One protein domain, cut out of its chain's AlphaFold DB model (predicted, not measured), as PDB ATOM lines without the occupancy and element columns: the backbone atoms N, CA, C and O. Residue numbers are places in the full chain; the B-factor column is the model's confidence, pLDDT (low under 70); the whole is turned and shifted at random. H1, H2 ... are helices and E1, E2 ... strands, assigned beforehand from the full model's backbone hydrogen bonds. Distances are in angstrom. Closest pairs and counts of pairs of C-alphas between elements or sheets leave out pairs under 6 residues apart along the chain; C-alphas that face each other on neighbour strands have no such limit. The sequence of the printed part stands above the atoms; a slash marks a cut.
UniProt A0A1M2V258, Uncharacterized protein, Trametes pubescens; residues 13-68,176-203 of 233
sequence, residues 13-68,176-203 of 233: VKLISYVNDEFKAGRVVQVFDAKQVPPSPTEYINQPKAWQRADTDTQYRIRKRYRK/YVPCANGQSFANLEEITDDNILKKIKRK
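Overview. This is residues 13 to 68 and 176 to 203 of the 233 residues of an uncharacterized protein of Trametes pubescens (UniProt A0A1M2V258). A long, twisted hairpin of two strands, E2 and E3, is the spine of a five-stranded antiparallel sheet; from one end of this hairpin a long loop sticks out with its residues 40 to 50, and a short helix, H1, only grazes the sheet toward the other end. The short strands E4, beside E3, and E1, beside E2, widen the sheet, and E5 lies beside E1. The printed part has 84 residues with five named strands and one named helix, in the order E1, E2, E3, E4, E5, H1, and the sheet's order is E4, E3, E2, E1, E5. The class is mixed, helices and strands, though under half of the residues are in named elements. The whole is loose, with a radius of gyration of the C-alphas of 15.9 A and spans of 53 by 26 by 19 A, the free loop making part of the length.

Along the chain. E3, residues 58 to 68, is the longest strand, 31.2 A from C-alpha 58 at (187.715, 239.005, 171.971) to C-alpha 68 at (171.292, 249.970, 196.179). E2, residues 28 to 36, measures 22.5 A and bends by 64 degrees at residue 32. Three strands have three residues each: E1, residues 13 to 15, is 6.7 A long and begins at C-alpha 13, (189.505, 247.041, 184.432); E4, residues 176 to 178, is 6.3 A long; E5, residues 188 to 190, is 6.6 A long. H1, residues 194 to 202, is 11.9 A long and ends at C-alpha 202, (187.279, 246.843, 201.014).

Arrangement. E2 and E3 form a hairpin, antiparallel with 146 degrees between their directions. The C-alphas of Ala 34 and Tyr 60 face each other at 4.3 A, and N 30 and O 63, at 2.8 A, are within hydrogen-bond range, as are N 59 and O 35, at 2.8 A. The pairing is staggered: E2 pairs with E1 over residues 28 to 29 and with E3 over residues 30 to 36, while E3 pairs with E2 over residues 58 to 63 and with E4 over residues 63 to 65. E4 is an edge strand, antiparallel to E3 at 147 degrees, with N 64 and O 177 2.8 A apart and the C-alphas of Pro 178 and Arg 63 facing each other at 4.0 A. On the other side of E2 from E3 comes E1, antiparallel to E2; E1 and E2 are a hairpin, with N 13 and O 29 2.8 A apart and the C-alphas of Val 28 and Lys 14 facing each other at 4.3 A. E1, E2 and E3 make a meander, each strand the antiparallel neighbour of the one before. The other edge strand, E5, is antiparallel to E1 at 142 degrees, with N 14 and O 189 2.8 A apart. E3 and E5 are apart, and so are E1 and E4. The sheet is only just strongly twisted, its C-alphas lying up to 4.3 A off the best plane. H1 is only just on the sheet, with 5 pairs of C-alphas within 10 A; it only grazes it, with residues 196 to 200. In H1 every O i to N i+4 pair is within hydrogen-bond range.

Size, cuts and confidence. The two C-alphas farthest apart are those of Ile 45 and Lys 68, at 54.3 A. Without residues 40 to 50, which stand free, the body of 73 residues spans 42 by 25 by 19 A. Residues 69 to 175 are cut out, and C-alphas 68 and 176 are 9.8 A apart across the cut. Of the links that are printed whole, E1 to E2, with 12 residues, and E2 to E3, with 21, are long; E4 to E5 is short and E5 to H1 is tight. The mean pLDDT of the printed part is 75.8, and 24 residues are under 70: residues 37 to 57, residue 197 and residues 201 to 202.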
ATOM      1  N   VAL A  13     188.858 246.229 185.471       86.81
ATOM      2  CA  VAL A  13     189.505 247.041 184.432       86.81
ATOM      3  C   VAL A  13     188.956 248.464 184.478       86.81
ATOM      4  O   VAL A  13     187.883 248.711 185.034       86.81
ATOM      5  N   LYS A  14     189.682 249.418 183.911       89.00
ATOM      6  CA  LYS A  14     189.261 250.812 183.792       89.00
ATOM      7  C   LYS A  14     188.849 251.096 182.350       89.00
ATOM      8  O   LYS A  14     189.539 250.718 181.416       89.00
ATOM      9  N   LEU A  15     187.710 251.750 182.164       88.56
ATOM     10  CA  LEU A  15     187.260 252.187 180.848       88.56
ATOM     11  C   LEU A  15     188.152 253.323 180.347       88.56
ATOM     12  O   LEU A  15     188.334 254.314 181.056       88.56
ATOM     13  N   ILE A  16     188.664 253.200 179.128       89.62
ATOM     14  CA  ILE A  16     189.442 254.256 178.466       89.62
ATOM     15  C   ILE A  16     188.493 255.212 177.741       89.62
ATOM     16  O   ILE A  16     188.619 256.428 177.855       89.62
ATOM     17  N   SER A  17     187.507 254.657 177.040       86.69
ATOM     18  CA  SER A  17     186.543 255.399 176.233       86.69
ATOM     19  C   SER A  17     185.185 255.529 176.927       86.69
ATOM     20  O   SER A  17     184.842 254.798 177.861       86.69
ATOM     21  N   TYR A  18     184.410 256.523 176.491       88.38
ATOM     22  CA  TYR A  18     183.009 256.656 176.871       88.38
ATOM     23  C   TYR A  18     182.189 255.641 176.073       88.38
ATOM     24  O   TYR A  18     182.238 255.644 174.845       88.38
ATOM     25  N   VAL A  19     181.434 254.792 176.771       85.88
ATOM     26  CA  VAL A  19     180.519 253.828 176.142       85.88
ATOM     27  C   VAL A  19     179.090 254.371 176.156       85.88
ATOM     28  O   VAL A  19     178.409 254.335 175.137       85.88
ATOM     29  N   ASN A  20     178.638 254.868 177.313       86.19
ATOM     30  CA  ASN A  20     177.350 255.537 177.516       86.19
ATOM     31  C   ASN A  20     177.343 256.287 178.872       86.19
ATOM     32  O   ASN A  20     178.353 256.330 179.582       86.19
ATOM     33  N   ASP A  21     176.194 256.843 179.269       86.62
ATOM     34  CA  ASP A  21     176.063 257.630 180.503       86.62
ATOM     35  C   ASP A  21     176.350 256.854 181.792       86.62
ATOM     36  O   ASP A  21     176.850 257.423 182.771       86.62
ATOM     37  N   GLU A  22     176.098 255.547 181.799       85.25
ATOM     38  CA  GLU A  22     176.387 254.678 182.938       85.25
ATOM     39  C   GLU A  22     177.863 254.248 182.978       85.25
ATOM     40  O   GLU A  22     178.452 254.120 184.067       85.25
ATOM     41  N   PHE A  23     178.464 254.086 181.795       89.06
ATOM     42  CA  PHE A  23     179.806 253.574 181.521       89.06
ATOM     43  C   PHE A  23     180.689 254.663 180.886       89.06
ATOM     44  O   PHE A  23     181.098 254.590 179.726       89.06
ATOM     45  N   LYS A  24     180.984 255.699 181.679       88.62
ATOM     46  CA  LYS A  24     181.854 256.818 181.284       88.62
ATOM     47  C   LYS A  24     183.337 256.426 181.288       88.62
ATOM     48  O   LYS A  24     183.757 255.597 182.100       88.62
ATOM     49  N   ALA A  25     184.129 257.115 180.465       89.75
ATOM     50  CA  ALA A  25     185.586 257.022 180.479       89.75
ATOM     51  C   ALA A  25     186.162 257.244 181.892       89.75
ATOM     52  O   ALA A  25     185.633 258.018 182.697       89.75
ATOM     53  N   GLY A  26     187.237 256.527 182.213       86.44
ATOM     54  CA  GLY A  26     187.927 256.552 183.502       86.44
ATOM     55  C   GLY A  26     187.272 255.732 184.620       86.44
ATOM     56  O   GLY A  26     187.822 255.662 185.722       86.44
ATOM     57  N   ARG A  27     186.108 255.106 184.393       87.38
ATOM     58  CA  ARG A  27     185.411 254.310 185.419       87.38
ATOM     59  C   ARG A  27     185.955 252.890 185.518       87.38
ATOM     60  O   ARG A  27     186.238 252.254 184.514       87.38
ATOM     61  N   VAL A  28     186.019 252.372 186.745       88.56
ATOM     62  CA  VAL A  28     186.370 250.973 187.007       88.56
ATOM     63  C   VAL A  28     185.144 250.074 186.857       88.56
ATOM     64  O   VAL A  28     184.096 250.337 187.455       88.56
ATOM     65  N   VAL A  29     185.292 249.007 186.077       87.75
ATOM     66  CA  VAL A  29     184.277 247.998 185.761       87.75
ATOM     67  C   VAL A  29     184.861 246.598 185.932       87.75
ATOM     68  O   VAL A  29     186.074 246.422 185.992       87.75
ATOM     69  N   GLN A  30     183.998 245.596 186.031       86.75
ATOM     70  CA  GLN A  30     184.389 244.193 186.119       86.75
ATOM     71  C   GLN A  30     184.098 243.495 184.796       86.75
ATOM     72  O   GLN A  30     182.976 243.571 184.300       86.75
ATOM     73  N   VAL A  31     185.079 242.778 184.256       85.44
ATOM     74  CA  VAL A  31     184.842 241.804 183.185       85.44
ATOM     75  C   VAL A  31     184.184 240.577 183.814       85.44
ATOM     76  O   VAL A  31     184.681 240.065 184.816       85.44
ATOM     77  N   PHE A  32     183.050 240.137 183.270       83.12
ATOM     78  CA  PHE A  32     182.313 238.978 183.800       83.12
ATOM     79  C   PHE A  32     182.121 237.853 182.785       83.12
ATOM     80  O   PHE A  32     181.842 236.727 183.176       83.12
ATOM     81  N   ASP A  33     182.256 238.154 181.499       79.12
ATOM     82  CA  ASP A  33     182.167 237.187 180.411       79.12
ATOM     83  C   ASP A  33     183.048 237.696 179.263       79.12
ATOM     84  O   ASP A  33     183.318 238.898 179.156       79.12
ATOM     85  N   ALA A  34     183.533 236.795 178.421       78.62
ATOM     86  CA  ALA A  34     184.328 237.137 177.255       78.62
ATOM     87  C   ALA A  34     183.971 236.185 176.118       78.62
ATOM     88  O   ALA A  34     183.998 234.963 176.272       78.62
ATOM     89  N   LYS A  35     183.633 236.760 174.968       74.81
ATOM     90  CA  LYS A  35     183.221 236.021 173.781       74.81
ATOM     91  C   LYS A  35     184.173 236.318 172.644       74.81
ATOM     92  O   LYS A  35     184.412 237.474 172.318       74.81
ATOM     93  N   GLN A  36     184.696 235.266 172.034       70.19
ATOM     94  CA  GLN A  36     185.475 235.394 170.810       70.19
ATOM     95  C   GLN A  36     184.526 235.744 169.668       70.19
ATOM     96  O   GLN A  36     183.478 235.110 169.513       70.19
ATOM     97  N   VAL A  37     184.868 236.779 168.906       65.19
ATOM     98  CA  VAL A  37     184.097 237.151 167.722       65.19
ATOM     99  C   VAL A  37     184.504 236.189 166.608       65.19
ATOM    100  O   VAL A  37     185.699 236.065 166.337       65.19
ATOM    101  N   PRO A  38     183.559 235.466 165.983       58.16
ATOM    102  CA  PRO A  38     183.900 234.642 164.838       58.16
ATOM    103  C   PRO A  38     184.428 235.548 163.716       58.16
ATOM    104  O   PRO A  38     183.875 236.633 163.505       58.16
ATOM    105  N   PRO A  39     185.488 235.142 163.002       56.88
ATOM    106  CA  PRO A  39     185.982 235.926 161.884       56.88
ATOM    107  C   PRO A  39     184.905 236.079 160.809       56.88
ATOM    108  O   PRO A  39     183.979 235.269 160.712       56.88
ATOM    109  N   SER A  40     185.050 237.120 159.982       53.50
ATOM    110  CA  SER A  40     184.273 237.240 158.747       53.50
ATOM    111  C   SER A  40     184.344 235.910 157.985       53.50
ATOM    112  O   SER A  40     185.443 235.375 157.827       53.50
ATOM    113  N   PRO A  41     183.216 235.370 157.488       54.00
ATOM    114  CA  PRO A  41     183.196 234.100 156.759       54.00
ATOM    115  C   PRO A  41     183.933 234.161 155.409       54.00
ATOM    116  O   PRO A  41     184.004 233.159 154.706       54.00
ATOM    117  N   THR A  42     184.455 235.328 155.020       56.41
ATOM    118  CA  THR A  42     185.162 235.517 153.753       56.41
ATOM    119  C   THR A  42     186.660 235.302 153.964       56.41
ATOM    120  O   THR A  42     187.336 236.163 154.524       56.41
ATOM    121  N   GLU A  43     187.177 234.156 153.522       49.72
ATOM    122  CA  GLU A  43     188.618 233.896 153.459       49.72
ATOM    123  C   GLU A  43     189.249 234.718 152.323       49.72
ATOM    124  O   GLU A  43     188.805 234.653 151.174       49.72
ATOM    125  N   TYR A  44     190.297 235.488 152.623       54.72
ATOM    126  CA  TYR A  44     191.072 236.184 151.594       54.72
ATOM    127  C   TYR A  44     192.172 235.272 151.034       54.72
ATOM    128  O   TYR A  44     192.797 234.498 151.764       54.72
ATOM    129  N   ILE A  45     192.448 235.391 149.730       46.75
ATOM    130  CA  ILE A  45     193.563 234.688 149.077       46.75
ATOM    131  C   ILE A  45     194.864 235.068 149.807       46.75
ATOM    132  O   ILE A  45     195.198 236.246 149.900       46.75
ATOM    133  N   ASN A  46     195.584 234.057 150.312       56.06
ATOM    134  CA  ASN A  46     196.811 234.131 151.129       56.06
ATOM    135  C   ASN A  46     196.643 234.348 152.645       56.06
ATOM    136  O   ASN A  46     197.639 234.589 153.331       56.06
ATOM    137  N   GLN A  47     195.439 234.216 153.210       54.91
ATOM    138  CA  GLN A  47     195.282 234.274 154.664       54.91
ATOM    139  C   GLN A  47     195.839 232.995 155.338       54.91
ATOM    140  O   GLN A  47     195.435 231.883 154.980       54.91
ATOM    141  N   PRO A  48     196.775 233.099 156.304       55.56
ATOM    142  CA  PRO A  48     197.311 231.932 157.002       55.56
ATOM    143  C   PRO A  48     196.212 231.183 157.778       55.56
ATOM    144  O   PRO A  48     195.468 231.773 158.556       55.56
ATOM    145  N   LYS A  49     196.136 229.856 157.586       50.91
ATOM    146  CA  LYS A  49     195.084 228.966 158.132       50.91
ATOM    147  C   LYS A  49     195.136 228.759 159.653       50.91
ATOM    148  O   LYS A  49     194.170 228.280 160.245       50.91
ATOM    149  N   ALA A  50     196.258 229.082 160.291       51.72
ATOM    150  CA  ALA A  50     196.413 228.979 161.735       51.72
ATOM    151  C   ALA A  50     195.987 230.297 162.390       51.72
ATOM    152  O   ALA A  50     196.790 231.213 162.548       51.72
ATOM    153  N   TRP A  51     194.714 230.384 162.768       53.03
ATOM    154  CA  TRP A  51     194.198 231.511 163.540       53.03
ATOM    155  C   TRP A  51     194.864 231.546 164.918       53.03
ATOM    156  O   TRP A  51     194.573 230.724 165.792       53.03
ATOM    157  N   GLN A  52     195.767 232.504 165.119       48.34
ATOM    158  CA  GLN A  52     196.291 232.817 166.441       48.34
ATOM    159  C   GLN A  52     195.231 233.634 167.180       48.34
ATOM    160  O   GLN A  52     195.023 234.805 166.898       48.34
ATOM    161  N   ARG A  53     194.511 232.975 168.092       55.88
ATOM    162  CA  ARG A  53     193.460 233.583 168.918       55.88
ATOM    163  C   ARG A  53     194.091 234.644 169.826       55.88
ATOM    164  O   ARG A  53     194.788 234.279 170.772       55.88
ATOM    165  N   ALA A  54     193.856 235.921 169.537       60.16
ATOM    166  CA  ALA A  54     194.398 237.048 170.294       60.16
ATOM    167  C   ALA A  54     193.299 237.801 171.067       60.16
ATOM    168  O   ALA A  54     192.114 237.729 170.735       60.16
ATOM    169  N   ASP A  55     193.690 238.568 172.091       59.69
ATOM    170  CA  ASP A  55     192.773 239.435 172.857       59.69
ATOM    171  C   ASP A  55     192.086 240.492 171.963       59.69
ATOM    172  O   ASP A  55     191.014 240.998 172.298       59.69
ATOM    173  N   THR A  56     192.663 240.791 170.795       64.19
ATOM    174  CA  THR A  56     192.084 241.673 169.770       64.19
ATOM    175  C   THR A  56     190.796 241.121 169.158       64.19
ATOM    176  O   THR A  56     189.926 241.908 168.792       64.19
ATOM    177  N   ASP A  57     190.635 239.795 169.118       65.69
ATOM    178  CA  ASP A  57     189.469 239.107 168.541       65.69
ATOM    179  C   ASP A  57     188.433 238.721 169.614       65.69
ATOM    180  O   ASP A  57     187.530 237.906 169.392       65.69
ATOM    181  N   THR A  58     188.564 239.295 170.814       72.81
ATOM    182  CA  THR A  58     187.715 239.005 171.971       72.81
ATOM    183  C   THR A  58     186.861 240.218 172.342       72.81
ATOM    184  O   THR A  58     187.358 241.316 172.586       72.81
ATOM    185  N   GLN A  59     185.547 240.007 172.432       82.25
ATOM    186  CA  GLN A  59     184.609 240.944 173.040       82.25
ATOM    187  C   GLN A  59     184.407 240.602 174.514       82.25
ATOM    188  O   GLN A  59     183.828 239.574 174.870       82.25
ATOM    189  N   TYR A  60     184.830 241.508 175.383       83.06
ATOM    190  CA  TYR A  60     184.627 241.422 176.819       83.06
ATOM    191  C   TYR A  60     183.275 242.007 177.198       83.06
ATOM    192  O   TYR A  60     182.925 243.131 176.831       83.06
ATOM    193  N   ARG A  61     182.509 241.268 177.989       86.06
ATOM    194  CA  ARG A  61     181.313 241.790 178.636       86.06
ATOM    195  C   ARG A  61     181.690 242.333 179.997       86.06
ATOM    196  O   ARG A  61     182.268 241.644 180.841       86.06
ATOM    197  N   ILE A  62     181.339 243.592 180.193       88.25
ATOM    198  CA  ILE A  62     181.667 244.338 181.398       88.25
ATOM    199  C   ILE A  62     180.409 244.622 182.202       88.25
ATOM    200  O   ILE A  62     179.321 244.793 181.654       88.25
ATOM    201  N   ARG A  63     180.560 244.709 183.516       87.94
ATOM    202  CA  ARG A  63     179.510 245.125 184.436       87.94
ATOM    203  C   ARG A  63     180.049 246.134 185.432       87.94
ATOM    204  O   ARG A  63     181.205 246.074 185.850       87.94
ATOM    205  N   LYS A  64     179.201 247.069 185.830       87.50
ATOM    206  CA  LYS A  64     179.506 248.067 186.849       87.50
ATOM    207  C   LYS A  64     178.846 247.654 188.152       87.50
ATOM    208  O   LYS A  64     177.652 247.374 188.185       87.50
ATOM    209  N   ARG A  65     179.624 247.657 189.230       86.06
ATOM    210  CA  ARG A  65     179.105 247.410 190.574       86.06
ATOM    211  C   ARG A  65     178.605 248.715 191.187       86.06
ATOM    212  O   ARG A  65     179.343 249.702 191.221       86.06
ATOM    213  N   TYR A  66     177.381 248.715 191.692       85.12
ATOM    214  CA  TYR A  66     176.762 249.860 192.354       85.12
ATOM    215  C   TYR A  66     176.034 249.416 193.621       85.12
ATOM    216  O   TYR A  66     175.765 248.233 193.817       85.12
ATOM    217  N   ARG A  67     175.769 250.376 194.504       86.94
ATOM    218  CA  ARG A  67     175.069 250.139 195.764       86.94
ATOM    219  C   ARG A  67     173.611 250.515 195.596       86.94
ATOM    220  O   ARG A  67     173.321 251.553 194.997       86.94
ATOM    221  N   LYS A  68     172.722 249.690 196.131       88.38
ATOM    222  CA  LYS A  68     171.292 249.970 196.179       88.38
ATOM    223  C   LYS A  68     170.817 249.799 197.611       88.38
ATOM    224  O   LYS A  68     171.224 248.866 198.291       88.38
ATOM    225  N   TYR A 176     174.896 244.646 190.255       86.94
ATOM    226  CA  TYR A 176     175.668 244.789 189.036       86.94
ATOM    227  C   TYR A 176     174.752 245.222 187.899       86.94
ATOM    228  O   TYR A 176     173.701 244.626 187.687       86.94
ATOM    229  N   VAL A 177     175.165 246.249 187.160       89.00
ATOM    230  CA  VAL A 177     174.567 246.573 185.863       89.00
ATOM    231  C   VAL A 177     175.506 246.053 184.780       89.00
ATOM    232  O   VAL A 177     176.657 246.502 184.740       89.00
ATOM    233  N   PRO A 178     175.084 245.098 183.935       89.88
ATOM    234  CA  PRO A 178     175.859 244.697 182.771       89.88
ATOM    235  C   PRO A 178     175.779 245.773 181.685       89.88
ATOM    236  O   PRO A 178     174.741 246.392 181.473       89.88
ATOM    237  N   CYS A 179     176.877 245.984 180.966       87.56
ATOM    238  CA  CYS A 179     176.843 246.751 179.732       87.56
ATOM    239  C   CYS A 179     176.202 245.890 178.639       87.56
ATOM    240  O   CYS A 179     176.580 244.731 178.462       87.56
ATOM    241  N   ALA A 180     175.248 246.460 177.900       84.94
ATOM    242  CA  ALA A 180     174.592 245.764 176.794       84.94
ATOM    243  C   ALA A 180     175.571 245.417 175.654       84.94
ATOM    244  O   ALA A 180     175.412 244.393 174.993       84.94
ATOM    245  N   ASN A 181     176.608 246.239 175.462       82.75
ATOM    246  CA  ASN A 181     177.564 246.107 174.367       82.75
ATOM    247  C   ASN A 181     178.862 245.438 174.832       82.75
ATOM    248  O   ASN A 181     179.459 245.843 175.834       82.75
ATOM    249  N   GLY A 182     179.336 244.459 174.057       81.75
ATOM    250  CA  GLY A 182     180.681 243.907 174.214       81.75
ATOM    251  C   GLY A 182     181.751 244.968 173.944       81.75
ATOM    252  O   GLY A 182     181.586 245.812 173.065       81.75
ATOM    253  N   GLN A 183     182.836 244.935 174.711       84.69
ATOM    254  CA  GLN A 183     183.949 245.876 174.620       84.69
ATOM    255  C   GLN A 183     185.207 245.166 174.138       84.69
ATOM    256  O   GLN A 183     185.522 244.076 174.608       84.69
ATOM    257  N   SER A 184     185.938 245.784 173.215       81.44
ATOM    258  CA  SER A 184     187.259 245.300 172.819       81.44
ATOM    259  C   SER A 184     188.311 245.707 173.850       81.44
ATOM    260  O   SER A 184     188.114 246.643 174.631       81.44
ATOM    261  N   PHE A 185     189.464 245.036 173.823       78.06
ATOM    262  CA  PHE A 185     190.597 245.383 174.681       78.06
ATOM    263  C   PHE A 185     191.041 246.851 174.526       78.06
ATOM    264  O   PHE A 185     191.443 247.470 175.501       78.06
ATOM    265  N   ALA A 186     190.885 247.455 173.340       79.69
ATOM    266  CA  ALA A 186     191.237 248.858 173.092       79.69
ATOM    267  C   ALA A 186     190.447 249.867 173.952       79.69
ATOM    268  O   ALA A 186     190.896 250.992 174.154       79.69
ATOM    269  N   ASN A 187     189.282 249.469 174.475       82.81
ATOM    270  CA  ASN A 187     188.459 250.300 175.354       82.81
ATOM    271  C   ASN A 187     188.756 250.077 176.847       82.81
ATOM    272  O   ASN A 187     188.145 250.739 177.694       82.81
ATOM    273  N   LEU A 188     189.654 249.145 177.181       84.81
ATOM    274  CA  LEU A 188     189.883 248.658 178.537       84.81
ATOM    275  C   LEU A 188     191.358 248.808 178.926       84.81
ATOM    276  O   LEU A 188     192.260 248.321 178.259       84.81
ATOM    277  N   GLU A 189     191.594 249.443 180.063       86.00
ATOM    278  CA  GLU A 189     192.900 249.579 180.695       86.00
ATOM    279  C   GLU A 189     192.978 248.627 181.894       86.00
ATOM    280  O   GLU A 189     192.064 248.561 182.724       86.00
ATOM    281  N   GLU A 190     194.072 247.878 182.006       82.00
ATOM    282  CA  GLU A 190     194.321 247.065 183.192       82.00
ATOM    283  C   GLU A 190     194.606 247.952 184.404       82.00
ATOM    284  O   GLU A 190     195.375 248.909 184.342       82.00
ATOM    285  N   ILE A 191     194.009 247.604 185.541       79.31
ATOM    286  CA  ILE A 191     194.306 248.269 186.805       79.31
ATOM    287  C   ILE A 191     195.521 247.582 187.418       79.31
ATOM    288  O   ILE A 191     195.403 246.489 187.965       79.31
ATOM    289  N   THR A 192     196.674 248.240 187.344       75.00
ATOM    290  CA  THR A 192     197.932 247.769 187.947       75.00
ATOM    291  C   THR A 192     198.108 248.219 189.399       75.00
ATOM    292  O   THR A 192     198.921 247.660 190.129       75.00
ATOM    293  N   ASP A 193     197.336 249.213 189.850       76.81
ATOM    294  CA  ASP A 193     197.396 249.705 191.227       76.81
ATOM    295  C   ASP A 193     196.615 248.788 192.185       76.81
ATOM    296  O   ASP A 193     195.385 248.859 192.326       76.81
ATOM    297  N   ASP A 194     197.359 247.956 192.911       75.44
ATOM    298  CA  ASP A 194     196.852 247.086 193.971       75.44
ATOM    299  C   ASP A 194     196.045 247.829 195.044       75.44
ATOM    300  O   ASP A 194     195.126 247.256 195.646       75.44
ATOM    301  N   ASN A 195     196.339 249.105 195.307       72.50
ATOM    302  CA  ASN A 195     195.582 249.889 196.279       72.50
ATOM    303  C   ASN A 195     194.175 250.199 195.773       72.50
ATOM    304  O   ASN A 195     193.235 250.220 196.574       72.50
ATOM    305  N   ILE A 196     193.995 250.395 194.465       76.31
ATOM    306  CA  ILE A 196     192.672 250.581 193.857       76.31
ATOM    307  C   ILE A 196     191.869 249.286 193.973       76.31
ATOM    308  O   ILE A 196     190.729 249.317 194.444       76.31
ATOM    309  N   LEU A 197     192.475 248.139 193.653       69.62
ATOM    310  CA  LEU A 197     191.830 246.830 193.802       69.62
ATOM    311  C   LEU A 197     191.446 246.551 195.260       69.62
ATOM    312  O   LEU A 197     190.312 246.146 195.538       69.62
ATOM    313  N   LYS A 198     192.345 246.836 196.210       71.56
ATOM    314  CA  LYS A 198     192.056 246.735 197.648       71.56
ATOM    315  C   LYS A 198     190.930 247.681 198.061       71.56
ATOM    316  O   LYS A 198     190.037 247.247 198.780       71.56
ATOM    317  N   LYS A 199     190.906 248.934 197.592       74.06
ATOM    318  CA  LYS A 199     189.821 249.895 197.880       74.06
ATOM    319  C   LYS A 199     188.476 249.428 197.326       74.06
ATOM    320  O   LYS A 199     187.463 249.563 198.007       74.06
ATOM    321  N   ILE A 200     188.451 248.853 196.126       72.88
ATOM    322  CA  ILE A 200     187.231 248.288 195.538       72.88
ATOM    323  C   ILE A 200     186.748 247.112 196.387       72.88
ATOM    324  O   ILE A 200     185.576 247.073 196.754       72.88
ATOM    325  N   LYS A 201     187.636 246.188 196.765       67.31
ATOM    326  CA  LYS A 201     187.273 245.020 197.584       67.31
ATOM    327  C   LYS A 201     186.869 245.390 199.019       67.31
ATOM    328  O   LYS A 201     185.946 244.790 199.548       67.31
ATOM    329  N   ARG A 202     187.509 246.398 199.624       66.12
ATOM    330  CA  ARG A 202     187.279 246.843 201.014       66.12
ATOM    331  C   ARG A 202     186.069 247.744 201.209       66.12
ATOM    332  O   ARG A 202     185.738 248.030 202.353       66.12
ATOM    333  N   LYS A 203     185.439 248.244 200.145       72.12
ATOM    334  CA  LYS A 203     184.215 249.042 200.279       72.12
ATOM    335  C   LYS A 203     183.141 248.177 200.945       72.12
ATOM    336  O   LYS A 203     182.483 247.394 200.272       72.12
TER     337      LYS A 203